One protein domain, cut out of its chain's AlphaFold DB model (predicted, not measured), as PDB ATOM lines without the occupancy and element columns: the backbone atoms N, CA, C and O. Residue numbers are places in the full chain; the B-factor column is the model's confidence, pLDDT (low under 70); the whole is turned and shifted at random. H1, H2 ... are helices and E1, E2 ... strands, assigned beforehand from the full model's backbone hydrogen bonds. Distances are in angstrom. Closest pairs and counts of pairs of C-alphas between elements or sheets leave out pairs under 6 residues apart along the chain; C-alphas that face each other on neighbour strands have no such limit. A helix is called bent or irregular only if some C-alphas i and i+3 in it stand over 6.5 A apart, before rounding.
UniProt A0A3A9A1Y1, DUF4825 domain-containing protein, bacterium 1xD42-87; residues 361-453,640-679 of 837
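AT A GLANCE: This is residues 361 to 453 and 640 to 679 of the 837 residues of the protein "DUF4825 domain-containing protein" of bacterium 1xD42-87 (UniProt A0A3A9A1Y1). A strongly twisted sheet of five strands, E3 E4 E5 E7 E6, makes the core, with the long helix H3 over one face and the shorter H1 and H2, side by side, over the other, in three layers. The small hairpin of E1 and E2 is a second sheet, partly face to face with the first as a sandwich. The printed part has 133 residues, with three named helices and seven named strands in the order E1 E2 E3 E4 E5 H1 E6 H2 E7 H3; both sheets are antiparallel and the class is mixed, helices and strands. The whole is compact, with a radius of gyration of the C-alphas of 15.1 A and spans of 45 by 31 by 30 A.

HOW THE PARTS SIT: Start at residues 368 to 371, E1, and residues 375 to 379, E2, a hairpin with N 370 and O 377 2.9 A apart. Next, E3 (387 to 391), E4 (398 to 402) and E5 (408 to 416) form a meander, each strand the antiparallel neighbour of the one before; look for N 390 and O 399 at 2.9 A and N 400 and O 410 at 2.9 A. E1 and E3 are near each other, with 6 pairs of C-alphas within 10 A. H1 (417 to 425) leads to E6 (430 to 437), then H2 (439 to 446) follows; beyond the cut, E7 (644 to 650) is the antiparallel neighbour of both E5, with N 411 and O 649 at 2.9 A, and E6, with N 433 and O 646 at 2.9 A. E5, H1 and E6 form a split strand-helix-strand unit, two strands that run the same way with E7 between them, and its crossover is right-handed. H1 and H2 touch at a shallow tilt of 24 degrees, the same way, their closest C-alphas being those of Leu 421 and Leu 442, 7.1 A apart. H3 (659 to 673) is on the sheet at a height of 8.7 A, over E5; the closest C-alphas of the two are those of Val 409 and Met 665, 6.1 A apart. In H1 and H2 every O i to N i+4 pair is within hydrogen-bond range; in H3, 9 of 11 are.

IN THESE COORDINATES: Find C-alpha 368, where E1 begins, at (-1.719, -46.392, 31.588). E5 runs 21.6 A from C-alpha 408 at (-3.868, -39.612, 15.691) and bends by 57 degrees at residue 413; E6, 15.2 A, bends by 89 degrees at residue 434. E7 is 18.0 A long. H3, 21.6 A, ends at C-alpha 673, (-7.523, -53.518, 18.653); it is irregular, but only just: C-alphas 660 and 663 are 6.8 A apart.

THE WHOLE: The C-alphas of Thr 453 and Asn 658, 49.8 A apart, are the two farthest apart. Residues 454 to 639 are not printed, and C-alphas 453 and 640 stand 24.7 A apart across this cut. Of the links that are printed whole, none is long. The mean pLDDT of the printed part is 73.1; 47 residues are under 70, among them 363 to 376, 434 to 441, 447 to 453 and 640 to 645.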
ATOM      1  N   THR A 361       1.340 -39.240  28.392       74.31
ATOM      2  CA  THR A 361       2.130 -40.311  27.756       74.31
ATOM      3  C   THR A 361       1.936 -41.629  28.496       74.31
ATOM      4  O   THR A 361       1.990 -41.630  29.723       74.31
ATOM      5  N   VAL A 362       1.772 -42.737  27.769       71.50
ATOM      6  CA  VAL A 362       1.690 -44.085  28.364       71.50
ATOM      7  C   VAL A 362       3.053 -44.466  28.950       71.50
ATOM      8  O   VAL A 362       4.078 -44.227  28.298       71.50
ATOM      9  N   ASP A 363       3.094 -45.052  30.151       68.94
ATOM     10  CA  ASP A 363       4.352 -45.495  30.757       68.94
ATOM     11  C   ASP A 363       4.832 -46.827  30.148       68.94
ATOM     12  O   ASP A 363       4.036 -47.695  29.791       68.94
ATOM     13  N   ALA A 364       6.149 -46.988  30.009       68.62
ATOM     14  CA  ALA A 364       6.784 -48.174  29.426       68.62
ATOM     15  C   ALA A 364       7.088 -49.290  30.444       68.62
ATOM     16  O   ALA A 364       7.639 -50.324  30.065       68.62
ATOM     17  N   GLN A 365       6.772 -49.086  31.725       59.50
ATOM     18  CA  GLN A 365       6.909 -50.086  32.787       59.50
ATOM     19  C   GLN A 365       5.548 -50.586  33.285       59.50
ATOM     20  O   GLN A 365       5.385 -51.792  33.448       59.50
ATOM     21  N   GLU A 366       4.582 -49.685  33.486       61.66
ATOM     22  CA  GLU A 366       3.281 -50.001  34.108       61.66
ATOM     23  C   GLU A 366       2.079 -49.855  33.150       61.66
ATOM     24  O   GLU A 366       1.000 -50.369  33.437       61.66
ATOM     25  N   GLY A 367       2.254 -49.219  31.984       65.88
ATOM     26  CA  GLY A 367       1.156 -48.895  31.066       65.88
ATOM     27  C   GLY A 367       0.442 -47.597  31.452       65.88
ATOM     28  O   GLY A 367       1.066 -46.665  31.961       65.88
ATOM     29  N   LEU A 368      -0.857 -47.497  31.153       68.56
ATOM     30  CA  LEU A 368      -1.719 -46.392  31.588       68.56
ATOM     31  C   LEU A 368      -3.204 -46.773  31.504       68.56
ATOM     32  O   LEU A 368      -3.773 -46.830  30.415       68.56
ATOM     33  N   THR A 369      -3.871 -46.950  32.642       69.38
ATOM     34  CA  THR A 369      -5.337 -47.062  32.664       69.38
ATOM     35  C   THR A 369      -5.963 -45.677  32.524       69.38
ATOM     36  O   THR A 369      -5.805 -44.826  33.398       69.38
ATOM     37  N   VAL A 370      -6.670 -45.442  31.418       65.81
ATOM     38  CA  VAL A 370      -7.372 -44.183  31.139       65.81
ATOM     39  C   VAL A 370      -8.844 -44.344  31.493       65.81
ATOM     40  O   VAL A 370      -9.544 -45.136  30.868       65.81
ATOM     41  N   THR A 371      -9.317 -43.577  32.471       58.22
ATOM     42  CA  THR A 371     -10.733 -43.528  32.862       58.22
ATOM     43  C   THR A 371     -11.375 -42.262  32.288       58.22
ATOM     44  O   THR A 371     -11.029 -41.157  32.707       58.22
ATOM     45  N   GLY A 372     -12.279 -42.425  31.321       56.50
ATOM     46  CA  GLY A 372     -13.267 -41.412  30.932       56.50
ATOM     47  C   GLY A 372     -14.514 -41.489  31.820       56.50
ATOM     48  O   GLY A 372     -14.561 -42.266  32.774       56.50
ATOM     49  N   ALA A 373     -15.541 -40.701  31.514       51.91
ATOM     50  CA  ALA A 373     -16.836 -40.785  32.190       51.91
ATOM     51  C   ALA A 373     -17.632 -42.045  31.791       51.91
ATOM     52  O   ALA A 373     -18.305 -42.638  32.635       51.91
ATOM     53  N   ASP A 374     -17.541 -42.462  30.525       54.28
ATOM     54  CA  ASP A 374     -18.311 -43.571  29.959       54.28
ATOM     55  C   ASP A 374     -17.522 -44.897  29.887       54.28
ATOM     56  O   ASP A 374     -18.141 -45.962  29.821       54.28
ATOM     57  N   MET A 375     -16.180 -44.872  29.897       64.00
ATOM     58  CA  MET A 375     -15.309 -46.045  29.665       64.00
ATOM     59  C   MET A 375     -13.992 -45.995  30.460       64.00
ATOM     60  O   MET A 375     -13.414 -44.928  30.654       64.00
ATOM     61  N   GLN A 376     -13.456 -47.163  30.825       65.12
ATOM     62  CA  GLN A 376     -12.105 -47.350  31.358       65.12
ATOM     63  C   GLN A 376     -11.281 -48.265  30.437       65.12
ATOM     64  O   GLN A 376     -11.669 -49.397  30.152       65.12
ATOM     65  N   ILE A 377     -10.136 -47.764  29.969       75.50
ATOM     66  CA  ILE A 377      -9.313 -48.374  28.916       75.50
ATOM     67  C   ILE A 377      -7.898 -48.645  29.467       75.50
ATOM     68  O   ILE A 377      -7.148 -47.691  29.699       75.50
ATOM     69  N   PRO A 378      -7.498 -49.913  29.681       74.12
ATOM     70  CA  PRO A 378      -6.160 -50.260  30.159       74.12
ATOM     71  C   PRO A 378      -5.137 -50.258  29.008       74.12
ATOM     72  O   PRO A 378      -4.973 -51.258  28.310       74.12
ATOM     73  N   LEU A 379      -4.423 -49.146  28.796       79.56
ATOM     74  CA  LEU A 379      -3.377 -49.066  27.768       79.56
ATOM     75  C   LEU A 379      -2.113 -49.831  28.221       79.56
ATOM     76  O   LEU A 379      -1.592 -49.557  29.305       79.56
ATOM     77  N   PRO A 380      -1.585 -50.770  27.418       75.50
ATOM     78  CA  PRO A 380      -0.492 -51.648  27.822       75.50
ATOM     79  C   PRO A 380       0.878 -50.958  27.758       75.50
ATOM     80  O   PRO A 380       1.130 -50.081  26.930       75.50
ATOM     81  N   ALA A 381       1.814 -51.427  28.587       78.75
ATOM     82  CA  ALA A 381       3.198 -50.942  28.611       78.75
ATOM     83  C   ALA A 381       3.955 -51.140  27.276       78.75
ATOM     84  O   ALA A 381       4.947 -50.457  27.020       78.75
ATOM     85  N   SER A 382       3.476 -52.030  26.398       79.56
ATOM     86  CA  SER A 382       3.994 -52.266  25.040       79.56
ATOM     87  C   SER A 382       3.967 -51.019  24.148       79.56
ATOM     88  O   SER A 382       4.877 -50.832  23.341       79.56
ATOM     89  N   ILE A 383       2.972 -50.140  24.322       81.69
ATOM     90  CA  ILE A 383       2.873 -48.850  23.617       81.69
ATOM     91  C   ILE A 383       3.420 -47.672  24.445       81.69
ATOM     92  O   ILE A 383       3.314 -46.508  24.042       81.69
ATOM     93  N   GLY A 384       4.038 -47.956  25.594       74.62
ATOM     94  CA  GLY A 384       4.638 -46.965  26.479       74.62
ATOM     95  C   GLY A 384       5.774 -46.176  25.825       74.62
ATOM     96  O   GLY A 384       6.586 -46.704  25.065       74.62
ATOM     97  N   GLY A 385       5.826 -44.870  26.085       67.38
ATOM     98  CA  GLY A 385       6.823 -43.950  25.524       67.38
ATOM     99  C   GLY A 385       6.703 -43.649  24.018       67.38
ATOM    100  O   GLY A 385       7.275 -42.652  23.573       67.38
ATOM    101  N   ILE A 386       5.952 -44.444  23.243       79.38
ATOM    102  CA  ILE A 386       5.607 -44.160  21.835       79.38
ATOM    103  C   ILE A 386       4.190 -43.591  21.682       79.38
ATOM    104  O   ILE A 386       3.968 -42.751  20.807       79.38
ATOM    105  N   SER A 387       3.258 -43.967  22.562       79.75
ATOM    106  CA  SER A 387       1.869 -43.494  22.564       79.75
ATOM    107  C   SER A 387       1.560 -42.513  23.691       79.75
ATOM    108  O   SER A 387       2.170 -42.519  24.764       79.75
ATOM    109  N   GLY A 388       0.550 -41.681  23.455       79.56
ATOM    110  CA  GLY A 388      -0.083 -40.868  24.482       79.56
ATOM    111  C   GLY A 388      -1.549 -40.589  24.163       79.56
ATOM    112  O   GLY A 388      -1.956 -40.612  23.003       79.56
ATOM    113  N   CYS A 389      -2.344 -40.329  25.194       79.75
ATOM    114  CA  CYS A 389      -3.788 -40.144  25.109       79.75
ATOM    115  C   CYS A 389      -4.220 -38.715  25.470       79.75
ATOM    116  O   CYS A 389      -3.606 -38.044  26.305       79.75
ATOM    117  N   VAL A 390      -5.321 -38.267  24.872       80.00
ATOM    118  CA  VAL A 390      -6.118 -37.118  25.324       80.00
ATOM    119  C   VAL A 390      -7.546 -37.608  25.539       80.00
ATOM    120  O   VAL A 390      -8.080 -38.299  24.679       80.00
ATOM    121  N   VAL A 391      -8.154 -37.231  26.664       74.88
ATOM    122  CA  VAL A 391      -9.601 -37.359  26.888       74.88
ATOM    123  C   VAL A 391     -10.230 -36.007  26.550       74.88
ATOM    124  O   VAL A 391      -9.775 -34.983  27.067       74.88
ATOM    125  N   GLU A 392     -11.215 -35.961  25.654       74.56
ATOM    126  CA  GLU A 392     -11.859 -34.699  25.267       74.56
ATOM    127  C   GLU A 392     -13.074 -34.378  26.159       74.56
ATOM    128  O   GLU A 392     -14.137 -34.978  26.029       74.56
ATOM    129  N   GLU A 393     -12.941 -33.345  27.007       61.31
ATOM    130  CA  GLU A 393     -13.904 -32.874  28.034       61.31
ATOM    131  C   GLU A 393     -15.366 -32.632  27.575       61.31
ATOM    132  O   GLU A 393     -16.222 -32.296  28.392       61.31
ATOM    133  N   LYS A 394     -15.662 -32.710  26.272       59.00
ATOM    134  CA  LYS A 394     -16.983 -32.421  25.679       59.00
ATOM    135  C   LYS A 394     -17.660 -33.614  25.019       59.00
ATOM    136  O   LYS A 394     -18.862 -33.555  24.771       59.00
ATOM    137  N   THR A 395     -16.878 -34.619  24.656       61.78
ATOM    138  CA  THR A 395     -17.295 -35.788  23.871       61.78
ATOM    139  C   THR A 395     -17.012 -37.089  24.620       61.78
ATOM    140  O   THR A 395     -17.554 -38.120  24.242       61.78
ATOM    141  N   ASP A 396     -16.194 -37.022  25.681       62.56
ATOM    142  CA  ASP A 396     -15.625 -38.144  26.439       62.56
ATOM    143  C   ASP A 396     -14.821 -39.133  25.574       62.56
ATOM    144  O   ASP A 396     -14.531 -40.260  25.971       62.56
ATOM    145  N   GLU A 397     -14.408 -38.705  24.376       79.62
ATOM    146  CA  GLU A 397     -13.588 -39.531  23.499       79.62
ATOM    147  C   GLU A 397     -12.162 -39.648  24.033       79.62
ATOM    148  O   GLU A 397     -11.494 -38.646  24.318       79.62
ATOM    149  N   VAL A 398     -11.671 -40.886  24.100       81.19
ATOM    150  CA  VAL A 398     -10.282 -41.193  24.441       81.19
ATOM    151  C   VAL A 398      -9.503 -41.363  23.142       81.19
ATOM    152  O   VAL A 398      -9.575 -42.395  22.473       81.19
ATOM    153  N   ILE A 399      -8.776 -40.313  22.763       86.06
ATOM    154  CA  ILE A 399      -8.061 -40.210  21.490       86.06
ATOM    155  C   ILE A 399      -6.582 -40.546  21.711       86.06
ATOM    156  O   ILE A 399      -5.900 -39.896  22.510       86.06
ATOM    157  N   ILE A 400      -6.073 -41.550  20.992       87.06
ATOM    158  CA  ILE A 400      -4.685 -42.016  21.084       87.06
ATOM    159  C   ILE A 400      -3.855 -41.439  19.934       87.06
ATOM    160  O   ILE A 400      -4.206 -41.543  18.757       87.06
ATOM    161  N   TYR A 401      -2.709 -40.863  20.282       85.94
ATOM    162  CA  TYR A 401      -1.760 -40.231  19.373       85.94
ATOM    163  C   TYR A 401      -0.385 -40.881  19.481       85.94
ATOM    164  O   TYR A 401       0.041 -41.313  20.556       85.94
ATOM    165  N   HIS A 402       0.363 -40.852  18.381       83.56
ATOM    166  CA  HIS A 402       1.769 -41.232  18.387       83.56
ATOM    167  C   HIS A 402       2.655 -40.022  18.732       83.56
ATOM    168  O   HIS A 402       2.669 -39.001  18.035       83.56
ATOM    169  N   VAL A 403       3.421 -40.131  19.821       78.62
ATOM    170  CA  VAL A 403       4.107 -39.008  20.491       78.62
ATOM    171  C   VAL A 403       5.118 -38.300  19.582       78.62
ATOM    172  O   VAL A 403       5.288 -37.084  19.695       78.62
ATOM    173  N   ALA A 404       5.766 -39.031  18.666       74.88
ATOM    174  CA  ALA A 404       6.816 -38.500  17.792       74.88
ATOM    175  C   ALA A 404       6.335 -38.017  16.405       74.88
ATOM    176  O   ALA A 404       7.128 -37.410  15.685       74.88
ATOM    177  N   SER A 405       5.072 -38.252  16.025       74.56
ATOM    178  CA  SER A 405       4.452 -37.647  14.825       74.56
ATOM    179  C   SER A 405       3.369 -36.615  15.149       74.56
ATOM    180  O   SER A 405       3.055 -35.802  14.288       74.56
ATOM    181  N   GLN A 406       2.816 -36.631  16.369       76.81
ATOM    182  CA  GLN A 406       1.638 -35.860  16.799       76.81
ATOM    183  C   GLN A 406       0.340 -36.148  16.021       76.81
ATOM    184  O   GLN A 406      -0.661 -35.468  16.238       76.81
ATOM    185  N   GLU A 407       0.332 -37.155  15.148       83.38
ATOM    186  CA  GLU A 407      -0.863 -37.604  14.432       83.38
ATOM    187  C   GLU A 407      -1.625 -38.647  15.264       83.38
ATOM    188  O   GLU A 407      -1.050 -39.396  16.064       83.38
ATOM    189  N   GLU A 408      -2.940 -38.663  15.076       87.38
ATOM    190  CA  GLU A 408      -3.868 -39.612  15.691       87.38
ATOM    191  C   GLU A 408      -3.626 -41.028  15.141       87.38
ATOM    192  O   GLU A 408      -3.404 -41.195  13.942       87.38
ATOM    193  N   VAL A 409      -3.675 -42.045  16.005       86.75
ATOM    194  CA  VAL A 409      -3.635 -43.468  15.613       86.75
ATOM    195  C   VAL A 409      -5.055 -44.034  15.542       86.75
ATOM    196  O   VAL A 409      -5.420 -44.680  14.560       86.75
ATOM    197  N   GLY A 410      -5.866 -43.727  16.552       87.31
ATOM    198  CA  GLY A 410      -7.266 -44.122  16.664       87.31
ATOM    199  C   GLY A 410      -7.894 -43.563  17.940       87.31
ATOM    200  O   GLY A 410      -7.206 -42.961  18.770       87.31
ATOM    201  N   ARG A 411      -9.203 -43.753  18.097       90.00
ATOM    202  CA  ARG A 411      -9.982 -43.254  19.240       90.00
ATOM    203  C   ARG A 411     -11.022 -44.263  19.709       90.00
ATOM    204  O   ARG A 411     -11.540 -45.028  18.901       90.00
ATOM    205  N   PHE A 412     -11.360 -44.205  20.990       85.50
ATOM    206  CA  PHE A 412     -12.491 -44.914  21.587       85.50
ATOM    207  C   PHE A 412     -13.639 -43.915  21.786       85.50
ATOM    208  O   PHE A 412     -13.410 -42.828  22.326       85.50
ATOM    209  N   SER A 413     -14.848 -44.244  21.318       83.81
ATOM    210  CA  SER A 413     -15.999 -43.325  21.314       83.81
ATOM    211  C   SER A 413     -17.351 -44.041  21.470       83.81
ATOM    212  O   SER A 413     -17.498 -45.203  21.079       83.81
ATOM    213  N   ARG A 414     -18.350 -43.323  22.012       80.56
ATOM    214  CA  ARG A 414     -19.763 -43.736  22.104       80.56
ATOM    215  C   ARG A 414     -20.595 -42.998  21.044       80.56
ATOM    216  O   ARG A 414     -21.110 -41.910  21.304       80.56
ATOM    217  N   ILE A 415     -20.774 -43.602  19.866       79.50
ATOM    218  CA  ILE A 415     -21.493 -42.988  18.727       79.50
ATOM    219  C   ILE A 415     -22.834 -43.682  18.416       79.50
ATOM    220  O   ILE A 415     -22.979 -44.876  18.675       79.50
ATOM    221  N   PRO A 416     -23.837 -42.980  17.857       76.50
ATOM    222  CA  PRO A 416     -25.074 -43.599  17.364       76.50
ATOM    223  C   PRO A 416     -24.814 -44.654  16.279       76.50
ATOM    224  O   PRO A 416     -23.919 -44.479  15.451       76.50
ATOM    225  N   LEU A 417     -25.634 -45.714  16.226       74.12
ATOM    226  CA  LEU A 417     -25.463 -46.822  15.267       74.12
ATOM    227  C   LEU A 417     -25.363 -46.339  13.806       74.12
ATOM    228  O   LEU A 417     -24.448 -46.744  13.094       74.12
ATOM    229  N   ARG A 418     -26.232 -45.413  13.373       74.62
ATOM    230  CA  ARG A 418     -26.172 -44.809  12.022       74.62
ATOM    231  C   ARG A 418     -24.822 -44.155  11.688       74.62
ATOM    232  O   ARG A 418     -24.399 -44.194  10.538       74.62
ATOM    233  N   ASP A 419     -24.152 -43.573  12.681       81.38
ATOM    234  CA  ASP A 419     -22.908 -42.827  12.493       81.38
ATOM    235  C   ASP A 419     -21.713 -43.805  12.463       81.38
ATOM    236  O   ASP A 419     -20.770 -43.603  11.701       81.38
ATOM    237  N   ALA A 420     -21.797 -44.930  13.193       82.56
ATOM    238  CA  ALA A 420     -20.864 -46.057  13.072       82.56
ATOM    239  C   ALA A 420     -20.966 -46.748  11.703       82.56
ATOM    240  O   ALA A 420     -19.953 -46.955  11.036       82.56
ATOM    241  N   LEU A 421     -22.191 -47.046  11.258       80.81
ATOM    242  CA  LEU A 421     -22.449 -47.639   9.945       80.81
ATOM    243  C   LEU A 421     -21.964 -46.720   8.817       80.81
ATOM    244  O   LEU A 421     -21.301 -47.192   7.901       80.81
ATOM    245  N   GLY A 422     -22.199 -45.406   8.918       79.62
ATOM    246  CA  GLY A 422     -21.681 -44.423   7.963       79.62
ATOM    247  C   GLY A 422     -20.152 -44.423   7.843       79.62
ATOM    248  O   GLY A 422     -19.634 -44.342   6.734       79.62
ATOM    249  N   LEU A 423     -19.421 -44.583   8.953       84.38
ATOM    250  CA  LEU A 423     -17.957 -44.709   8.933       84.38
ATOM    251  C   LEU A 423     -17.496 -45.990   8.217       84.38
ATOM    252  O   LEU A 423     -16.569 -45.927   7.407       84.38
ATOM    253  N   VAL A 424     -18.152 -47.129   8.462       83.44
ATOM    254  CA  VAL A 424     -17.878 -48.385   7.736       83.44
ATOM    255  C   VAL A 424     -18.164 -48.211   6.238       83.44
ATOM    256  O   VAL A 424     -17.364 -48.629   5.402       83.44
ATOM    257  N   ASP A 425     -19.245 -47.512   5.888       81.06
ATOM    258  CA  ASP A 425     -19.658 -47.261   4.502       81.06
ATOM    259  C   ASP A 425     -18.734 -46.277   3.746       81.06
ATOM    260  O   ASP A 425     -18.623 -46.347   2.517       81.06
ATOM    261  N   GLU A 426     -18.023 -45.406   4.476       81.94
ATOM    262  CA  GLU A 426     -16.891 -44.590   3.999       81.94
ATOM    263  C   GLU A 426     -15.578 -45.391   3.849       81.94
ATOM    264  O   GLU A 426     -14.595 -44.870   3.319       81.94
ATOM    265  N   GLY A 427     -15.538 -46.651   4.297       78.25
ATOM    266  CA  GLY A 427     -14.345 -47.501   4.287       78.25
ATOM    267  C   GLY A 427     -13.391 -47.265   5.463       78.25
ATOM    268  O   GLY A 427     -12.204 -47.585   5.361       78.25
ATOM    269  N   ARG A 428     -13.871 -46.690   6.575       81.50
ATOM    270  CA  ARG A 428     -13.102 -46.588   7.824       81.50
ATOM    271  C   ARG A 428     -13.140 -47.919   8.568       81.50
ATOM    272  O   ARG A 428     -14.173 -48.573   8.653       81.50
ATOM    273  N   GLU A 429     -12.014 -48.279   9.167       85.12
ATOM    274  CA  GLU A 429     -11.921 -49.448  10.038       85.12
ATOM    275  C   GLU A 429     -12.483 -49.094  11.427       85.12
ATOM    276  O   GLU A 429     -11.933 -48.241  12.137       85.12
ATOM    277  N   VAL A 430     -13.606 -49.724  11.773       86.19
ATOM    278  CA  VAL A 430     -14.362 -49.552  13.020       86.19
ATOM    279  C   VAL A 430     -14.506 -50.927  13.667       86.19
ATOM    280  O   VAL A 430     -14.888 -51.875  12.986       86.19
ATOM    281  N   VAL A 431     -14.202 -51.038  14.960       87.19
ATOM    282  CA  VAL A 431     -14.255 -52.299  15.719       87.19
ATOM    283  C   VAL A 431     -15.209 -52.133  16.911       87.19
ATOM    284  O   VAL A 431     -15.045 -51.164  17.662       87.19
ATOM    285  N   PRO A 432     -16.208 -53.018  17.100       80.56
ATOM    286  CA  PRO A 432     -17.080 -52.992  18.273       80.56
ATOM    287  C   PRO A 432     -16.315 -53.350  19.558       80.56
ATOM    288  O   PRO A 432     -15.429 -54.198  19.560       80.56
ATOM    289  N   ILE A 433     -16.667 -52.695  20.663       77.25
ATOM    290  CA  ILE A 433     -16.101 -52.915  22.002       77.25
ATOM    291  C   ILE A 433     -17.052 -53.824  22.792       77.25
ATOM    292  O   ILE A 433     -17.977 -53.341  23.451       77.25
ATOM    293  N   GLY A 434     -16.863 -55.139  22.667       65.06
ATOM    294  CA  GLY A 434     -17.761 -56.149  23.237       65.06
ATOM    295  C   GLY A 434     -19.212 -56.030  22.744       65.06
ATOM    296  O   GLY A 434     -19.525 -55.278  21.819       65.06
ATOM    297  N   ASP A 435     -20.125 -56.754  23.390       57.19
ATOM    298  CA  ASP A 435     -21.491 -56.964  22.871       57.19
ATOM    299  C   ASP A 435     -22.539 -55.984  23.423       57.19
ATOM    300  O   ASP A 435     -23.741 -56.149  23.219       57.19
ATOM    301  N   ARG A 436     -22.104 -54.936  24.137       54.56
ATOM    302  CA  ARG A 436     -22.995 -53.998  24.838       54.56
ATOM    303  C   ARG A 436     -23.473 -52.856  23.931       54.56
ATOM    304  O   ARG A 436     -22.746 -52.357  23.075       54.56
ATOM    305  N   GLY A 437     -24.702 -52.386  24.160       61.12
ATOM    306  CA  GLY A 437     -25.345 -51.377  23.310       61.12
ATOM    307  C   GLY A 437     -25.770 -51.964  21.960       61.12
ATOM    308  O   GLY A 437     -26.150 -53.126  21.881       61.12
ATOM    309  N   CYS A 438     -25.696 -51.182  20.880       63.25
ATOM    310  CA  CYS A 438     -26.027 -51.674  19.532       63.25
ATOM    311  C   CYS A 438     -24.870 -52.377  18.797       63.25
ATOM    312  O   CYS A 438     -24.965 -52.602  17.590       63.25
ATOM    313  N   ASN A 439     -23.808 -52.768  19.508       65.75
ATOM    314  CA  ASN A 439     -22.650 -53.446  18.922       65.75
ATOM    315  C   ASN A 439     -23.029 -54.757  18.205       65.75
ATOM    316  O   ASN A 439     -22.486 -55.026  17.139       65.75
ATOM    317  N   TYR A 440     -24.027 -55.501  18.698       61.75
ATOM    318  CA  TYR A 440     -24.614 -56.676  18.026       61.75
ATOM    319  C   TYR A 440     -25.059 -56.387  16.576       61.75
ATOM    320  O   TYR A 440     -24.726 -57.131  15.655       61.75
ATOM    321  N   PHE A 441     -25.742 -55.260  16.332       63.94
ATOM    322  CA  PHE A 441     -26.153 -54.865  14.976       63.94
ATOM    323  C   PHE A 441     -24.976 -54.396  14.112       63.94
ATOM    324  O   PHE A 441     -25.012 -54.552  12.892       63.94
ATOM    325  N   LEU A 442     -23.925 -53.841  14.725       70.81
ATOM    326  CA  LEU A 442     -22.700 -53.470  14.016       70.81
ATOM    327  C   LEU A 442     -21.908 -54.718  13.584       70.81
ATOM    328  O   LEU A 442     -21.524 -54.797  12.421       70.81
ATOM    329  N   ARG A 443     -21.751 -55.717  14.466       71.94
ATOM    330  CA  ARG A 443     -21.187 -57.047  14.151       71.94
ATOM    331  C   ARG A 443     -21.926 -57.711  12.984       71.94
ATOM    332  O   ARG A 443     -21.307 -58.121  12.005       71.94
ATOM    333  N   ALA A 444     -23.260 -57.730  13.042       66.75
ATOM    334  CA  ALA A 444     -24.108 -58.273  11.979       66.75
ATOM    335  C   ALA A 444     -23.870 -57.588  10.622       66.75
ATOM    336  O   ALA A 444     -23.775 -58.250   9.591       66.75
ATOM    337  N   TYR A 445     -23.731 -56.257  10.619       71.19
ATOM    338  CA  TYR A 445     -23.438 -55.483   9.411       71.19
ATOM    339  C   TYR A 445     -22.009 -55.700   8.884       71.19
ATOM    340  O   TYR A 445     -21.783 -55.656   7.675       71.19
ATOM    341  N   LEU A 446     -21.049 -55.978   9.772       75.75
ATOM    342  CA  LEU A 446     -19.682 -56.379   9.421       75.75
ATOM    343  C   LEU A 446     -19.594 -57.827   8.892       75.75
ATOM    344  O   LEU A 446     -18.542 -58.226   8.391       75.75
ATOM    345  N   GLY A 447     -20.693 -58.590   8.936       62.09
ATOM    346  CA  GLY A 447     -20.787 -59.955   8.412       62.09
ATOM    347  C   GLY A 447     -20.458 -61.055   9.424       62.09
ATOM    348  O   GLY A 447     -20.244 -62.199   9.021       62.09
ATOM    349  N   GLU A 448     -20.413 -60.738  10.718       64.88
ATOM    350  CA  GLU A 448     -20.266 -61.734  11.783       64.88
ATOM    351  C   GLU A 448     -21.557 -62.562  11.926       64.88
ATOM    352  O   GLU A 448     -22.671 -62.033  11.872       64.88
ATOM    353  N   SER A 449     -21.419 -63.881  12.093       45.16
ATOM    354  CA  SER A 449     -22.554 -64.803  12.169       45.16
ATOM    355  C   SER A 449     -23.253 -64.721  13.524       45.16
ATOM    356  O   SER A 449     -22.734 -65.221  14.522       45.16
ATOM    357  N   LEU A 450     -24.448 -64.136  13.546       44.38
ATOM    358  CA  LEU A 450     -25.310 -64.121  14.724       44.38
ATOM    359  C   LEU A 450     -25.975 -65.487  14.951       44.38
ATOM    360  O   LEU A 450     -26.484 -66.103  14.012       44.38
ATOM    361  N   SER A 451     -26.048 -65.906  16.210       37.50
ATOM    362  CA  SER A 451     -26.997 -66.905  16.704       37.50
ATOM    363  C   SER A 451     -27.989 -66.234  17.661       37.50
ATOM    364  O   SER A 451     -27.733 -65.144  18.174       37.50
ATOM    365  N   ARG A 452     -29.150 -66.860  17.879       33.81
ATOM    366  CA  ARG A 452     -30.123 -66.451  18.899       33.81
ATOM    367  C   ARG A 452     -30.864 -67.690  19.398       33.81
ATOM    368  O   ARG A 452     -31.368 -68.468  18.591       33.81
ATOM    369  N   THR A 453     -30.927 -67.853  20.716       29.25
ATOM    370  CA  THR A 453     -31.609 -68.971  21.379       29.25
ATOM    371  C   THR A 453     -32.698 -68.390  22.275       29.25
ATOM    372  O   THR A 453     -32.381 -67.703  23.239       29.25
ATOM    373  N   ARG A 640     -35.031 -45.239  14.022       38.81
ATOM    374  CA  ARG A 640     -35.818 -45.387  15.258       38.81
ATOM    375  C   ARG A 640     -35.025 -45.872  16.471       38.81
ATOM    376  O   ARG A 640     -35.587 -45.870  17.564       38.81
ATOM    377  N   LEU A 641     -33.760 -46.262  16.311       46.84
ATOM    378  CA  LEU A 641     -32.896 -46.628  17.433       46.84
ATOM    379  C   LEU A 641     -32.051 -45.411  17.839       46.84
ATOM    380  O   LEU A 641     -31.068 -45.086  17.178       46.84
ATOM    381  N   ASP A 642     -32.385 -44.776  18.966       45.34
ATOM    382  CA  ASP A 642     -31.549 -43.726  19.593       45.34
ATOM    383  C   ASP A 642     -30.342 -44.320  20.368       45.34
ATOM    384  O   ASP A 642     -29.577 -43.635  21.052       45.34
ATOM    385  N   ASN A 643     -30.168 -45.639  20.250       56.12
ATOM    386  CA  ASN A 643     -29.167 -46.436  20.938       56.12
ATOM    387  C   ASN A 643     -27.769 -46.247  20.321       56.12
ATOM    388  O   ASN A 643     -27.587 -46.097  19.107       56.12
ATOM    389  N   ARG A 644     -26.752 -46.283  21.185       65.56
ATOM    390  CA  ARG A 644     -25.353 -46.024  20.824       65.56
ATOM    391  C   ARG A 644     -24.523 -47.308  20.816       65.56
ATOM    392  O   ARG A 644     -24.853 -48.288  21.484       65.56
ATOM    393  N   CYS A 645     -23.449 -47.274  20.041       69.75
ATOM    394  CA  CYS A 645     -22.416 -48.298  19.959       69.75
ATOM    395  C   CYS A 645     -21.162 -47.805  20.688       69.75
ATOM    396  O   CYS A 645     -20.868 -46.606  20.672       69.75
ATOM    397  N   TYR A 646     -20.415 -48.728  21.285       78.38
ATOM    398  CA  TYR A 646     -19.088 -48.473  21.846       78.38
ATOM    399  C   TYR A 646     -18.071 -49.012  20.849       78.38
ATOM    400  O   TYR A 646     -18.078 -50.209  20.568       78.38
ATOM    401  N   VAL A 647     -17.246 -48.137  20.270       84.69
ATOM    402  CA  VAL A 647     -16.377 -48.494  19.139       84.69
ATOM    403  C   VAL A 647     -14.962 -47.943  19.280       84.69
ATOM    404  O   VAL A 647     -14.755 -46.804  19.709       84.69
ATOM    405  N   TYR A 648     -13.986 -48.744  18.849       89.62
ATOM    406  CA  TYR A 648     -12.665 -48.260  18.468       89.62
ATOM    407  C   TYR A 648     -12.695 -47.867  16.986       89.62
ATOM    408  O   TYR A 648     -13.134 -48.638  16.132       89.62
ATOM    409  N   ILE A 649     -12.233 -46.659  16.674       89.31
ATOM    410  CA  ILE A 649     -12.216 -46.099  15.319       89.31
ATOM    411  C   ILE A 649     -10.769 -45.787  14.951       89.31
ATOM    412  O   ILE A 649     -10.129 -44.937  15.579       89.31
ATOM    413  N   ARG A 650     -10.259 -46.412  13.887       89.44
ATOM    414  CA  ARG A 650      -8.917 -46.122  13.372       89.44
ATOM    415  C   ARG A 650      -8.863 -44.750  12.696       89.44
ATOM    416  O   ARG A 650      -9.777 -44.354  11.959       89.44
ATOM    417  N   ALA A 651      -7.771 -44.019  12.903       85.81
ATOM    418  CA  ALA A 651      -7.529 -42.741  12.242       85.81
ATOM    419  C   ALA A 651      -6.884 -42.925  10.858       85.81
ATOM    420  O   ALA A 651      -5.986 -43.747  10.676       85.81
ATOM    421  N   ASP A 652      -7.300 -42.119   9.878       81.69
ATOM    422  CA  ASP A 652      -6.659 -42.083   8.558       81.69
ATOM    423  C   ASP A 652      -5.401 -41.200   8.575       81.69
ATOM    424  O   ASP A 652      -5.431 -40.016   8.229       81.69
ATOM    425  N   TYR A 653      -4.271 -41.779   8.973       78.44
ATOM    426  CA  TYR A 653      -2.946 -41.157   8.862       78.44
ATOM    427  C   TYR A 653      -2.298 -41.315   7.464       78.44
ATOM    428  O   TYR A 653      -1.111 -41.009   7.284       78.44
ATOM    429  N   GLY A 654      -3.061 -41.758   6.453       69.81
ATOM    430  CA  GLY A 654      -2.599 -42.009   5.090       69.81
ATOM    431  C   GLY A 654      -1.934 -40.789   4.444       69.81
ATOM    432  O   GLY A 654      -2.517 -39.714   4.325       69.81
ATOM    433  N   GLY A 655      -0.668 -40.933   4.042       64.81
ATOM    434  CA  GLY A 655       0.106 -39.873   3.380       64.81
ATOM    435  C   GLY A 655       0.459 -38.649   4.245       64.81
ATOM    436  O   GLY A 655       1.212 -37.794   3.779       64.81
ATOM    437  N   ARG A 656      -0.029 -38.563   5.492       65.94
ATOM    438  CA  ARG A 656       0.356 -37.526   6.468       65.94
ATOM    439  C   ARG A 656       1.642 -37.882   7.212       65.94
ATOM    440  O   ARG A 656       2.456 -37.008   7.505       65.94
ATOM    441  N   VAL A 657       1.839 -39.169   7.489       72.06
ATOM    442  CA  VAL A 657       2.922 -39.673   8.342       72.06
ATOM    443  C   VAL A 657       4.103 -40.199   7.521       72.06
ATOM    444  O   VAL A 657       3.942 -40.982   6.588       72.06
ATOM    445  N   ASN A 658       5.313 -39.792   7.913       73.25
ATOM    446  CA  ASN A 658       6.585 -40.257   7.352       73.25
ATOM    447  C   ASN A 658       6.754 -41.781   7.519       73.25
ATOM    448  O   ASN A 658       6.562 -42.289   8.622       73.25
ATOM    449  N   ASP A 659       7.187 -42.474   6.462       74.50
ATOM    450  CA  ASP A 659       7.394 -43.932   6.376       74.50
ATOM    451  C   ASP A 659       8.079 -44.562   7.601       74.50
ATOM    452  O   ASP A 659       7.739 -45.675   7.998       74.50
ATOM    453  N   LYS A 660       9.002 -43.841   8.261       75.88
ATOM    454  CA  LYS A 660       9.641 -44.297   9.511       75.88
ATOM    455  C   LYS A 660       8.615 -44.648  10.603       75.88
ATOM    456  O   LYS A 660       8.796 -45.626  11.319       75.88
ATOM    457  N   TYR A 661       7.579 -43.826  10.751       79.62
ATOM    458  CA  TYR A 661       6.601 -43.895  11.838       79.62
ATOM    459  C   TYR A 661       5.358 -44.724  11.482       79.62
ATOM    460  O   TYR A 661       4.607 -45.087  12.379       79.62
ATOM    461  N   GLN A 662       5.142 -45.066  10.206       82.25
ATOM    462  CA  GLN A 662       3.980 -45.861   9.779       82.25
ATOM    463  C   GLN A 662       3.961 -47.251  10.440       82.25
ATOM    464  O   GLN A 662       2.907 -47.700  10.874       82.25
ATOM    465  N   ASN A 663       5.124 -47.893  10.599       83.06
ATOM    466  CA  ASN A 663       5.239 -49.175  11.311       83.06
ATOM    467  C   ASN A 663       4.972 -49.032  12.821       83.06
ATOM    468  O   ASN A 663       4.341 -49.899  13.416       83.06
ATOM    469  N   GLU A 664       5.440 -47.937  13.431       83.38
ATOM    470  CA  GLU A 664       5.228 -47.638  14.855       83.38
ATOM    471  C   GLU A 664       3.723 -47.382  15.116       83.38
ATOM    472  O   GLU A 664       3.154 -47.950  16.043       83.38
ATOM    473  N   MET A 665       3.035 -46.642  14.235       83.25
ATOM    474  CA  MET A 665       1.583 -46.400  14.315       83.25
ATOM    475  C   MET A 665       0.722 -47.622  13.957       83.25
ATOM    476  O   MET A 665      -0.347 -47.788  14.537       83.25
ATOM    477  N   ALA A 666       1.173 -48.496  13.051       85.44
ATOM    478  CA  ALA A 666       0.492 -49.758  12.758       85.44
ATOM    479  C   ALA A 666       0.591 -50.757  13.924       85.44
ATOM    480  O   ALA A 666      -0.381 -51.447  14.209       85.44
ATOM    481  N   PHE A 667       1.731 -50.796  14.626       86.12
ATOM    482  CA  PHE A 667       1.887 -51.588  15.848       86.12
ATOM    483  C   PHE A 667       0.951 -51.100  16.964       86.12
ATOM    484  O   PHE A 667       0.234 -51.901  17.558       86.12
ATOM    485  N   ILE A 668       0.890 -49.780  17.193       84.75
ATOM    486  CA  ILE A 668      -0.040 -49.193  18.169       84.75
ATOM    487  C   ILE A 668      -1.493 -49.526  17.794       84.75
ATOM    488  O   ILE A 668      -2.248 -49.954  18.656       84.75
ATOM    489  N   ASP A 669      -1.881 -49.403  16.522       87.31
ATOM    490  CA  ASP A 669      -3.224 -49.772  16.046       87.31
ATOM    491  C   ASP A 669      -3.561 -51.260  16.285       87.31
ATOM    492  O   ASP A 669      -4.669 -51.564  16.720       87.31
ATOM    493  N   SER A 670      -2.615 -52.188  16.078       86.50
ATOM    494  CA  SER A 670      -2.840 -53.609  16.392       86.50
ATOM    495  C   SER A 670      -2.966 -53.892  17.892       86.50
ATOM    496  O   SER A 670      -3.816 -54.688  18.283       86.50
ATOM    497  N   GLU A 671      -2.179 -53.218  18.736       85.25
ATOM    498  CA  GLU A 671      -2.288 -53.347  20.195       85.25
ATOM    499  C   GLU A 671      -3.623 -52.771  20.691       85.25
ATOM    500  O   GLU A 671      -4.300 -53.415  21.480       85.25
ATOM    501  N   LEU A 672      -4.055 -51.604  20.190       85.62
ATOM    502  CA  LEU A 672      -5.333 -50.986  20.575       85.62
ATOM    503  C   LEU A 672      -6.553 -51.830  20.178       85.62
ATOM    504  O   LEU A 672      -7.534 -51.853  20.920       85.62
ATOM    505  N   LYS A 673      -6.486 -52.554  19.054       85.38
ATOM    506  CA  LYS A 673      -7.523 -53.518  18.653       85.38
ATOM    507  C   LYS A 673      -7.575 -54.722  19.590       85.38
ATOM    508  O   LYS A 673      -8.653 -55.079  20.031       85.38
ATOM    509  N   ALA A 674      -6.429 -55.275  19.986       82.12
ATOM    510  CA  ALA A 674      -6.359 -56.379  20.953       82.12
ATOM    511  C   ALA A 674      -6.778 -55.997  22.397       82.12
ATOM    512  O   ALA A 674      -6.698 -56.823  23.308       82.12
ATOM    513  N   LEU A 675      -7.198 -54.746  22.630       78.50
ATOM    514  CA  LEU A 675      -7.740 -54.270  23.904       78.50
ATOM    515  C   LEU A 675      -9.263 -54.110  23.901       78.50
ATOM    516  O   LEU A 675      -9.797 -53.866  24.980       78.50
ATOM    517  N   THR A 676      -9.969 -54.210  22.765       75.56
ATOM    518  CA  THR A 676     -11.425 -53.944  22.715       75.56
ATOM    519  C   THR A 676     -12.203 -54.809  23.696       75.56
ATOM    520  O   THR A 676     -13.094 -54.316  24.380       75.56
ATOM    521  N   ASP A 677     -11.779 -56.058  23.860       69.44
ATOM    522  CA  ASP A 677     -12.432 -57.052  24.719       69.44
ATOM    523  C   ASP A 677     -12.044 -56.885  26.204       69.44
ATOM    524  O   ASP A 677     -12.493 -57.621  27.077       69.44
ATOM    525  N   ARG A 678     -11.188 -55.894  26.501       65.38
ATOM    526  CA  ARG A 678     -10.651 -55.557  27.830       65.38
ATOM    527  C   ARG A 678     -10.998 -54.129  28.276       65.38
ATOM    528  O   ARG A 678     -10.493 -53.678  29.304       65.38
ATOM    529  N   VAL A 679     -11.826 -53.405  27.518       63.53
ATOM    530  CA  VAL A 679     -12.359 -52.087  27.907       63.53
ATOM    531  C   VAL A 679     -13.588 -52.272  28.795       63.53
ATOM    532  O   VAL A 679     -14.542 -52.950  28.420       63.53
TER     533      VAL A 679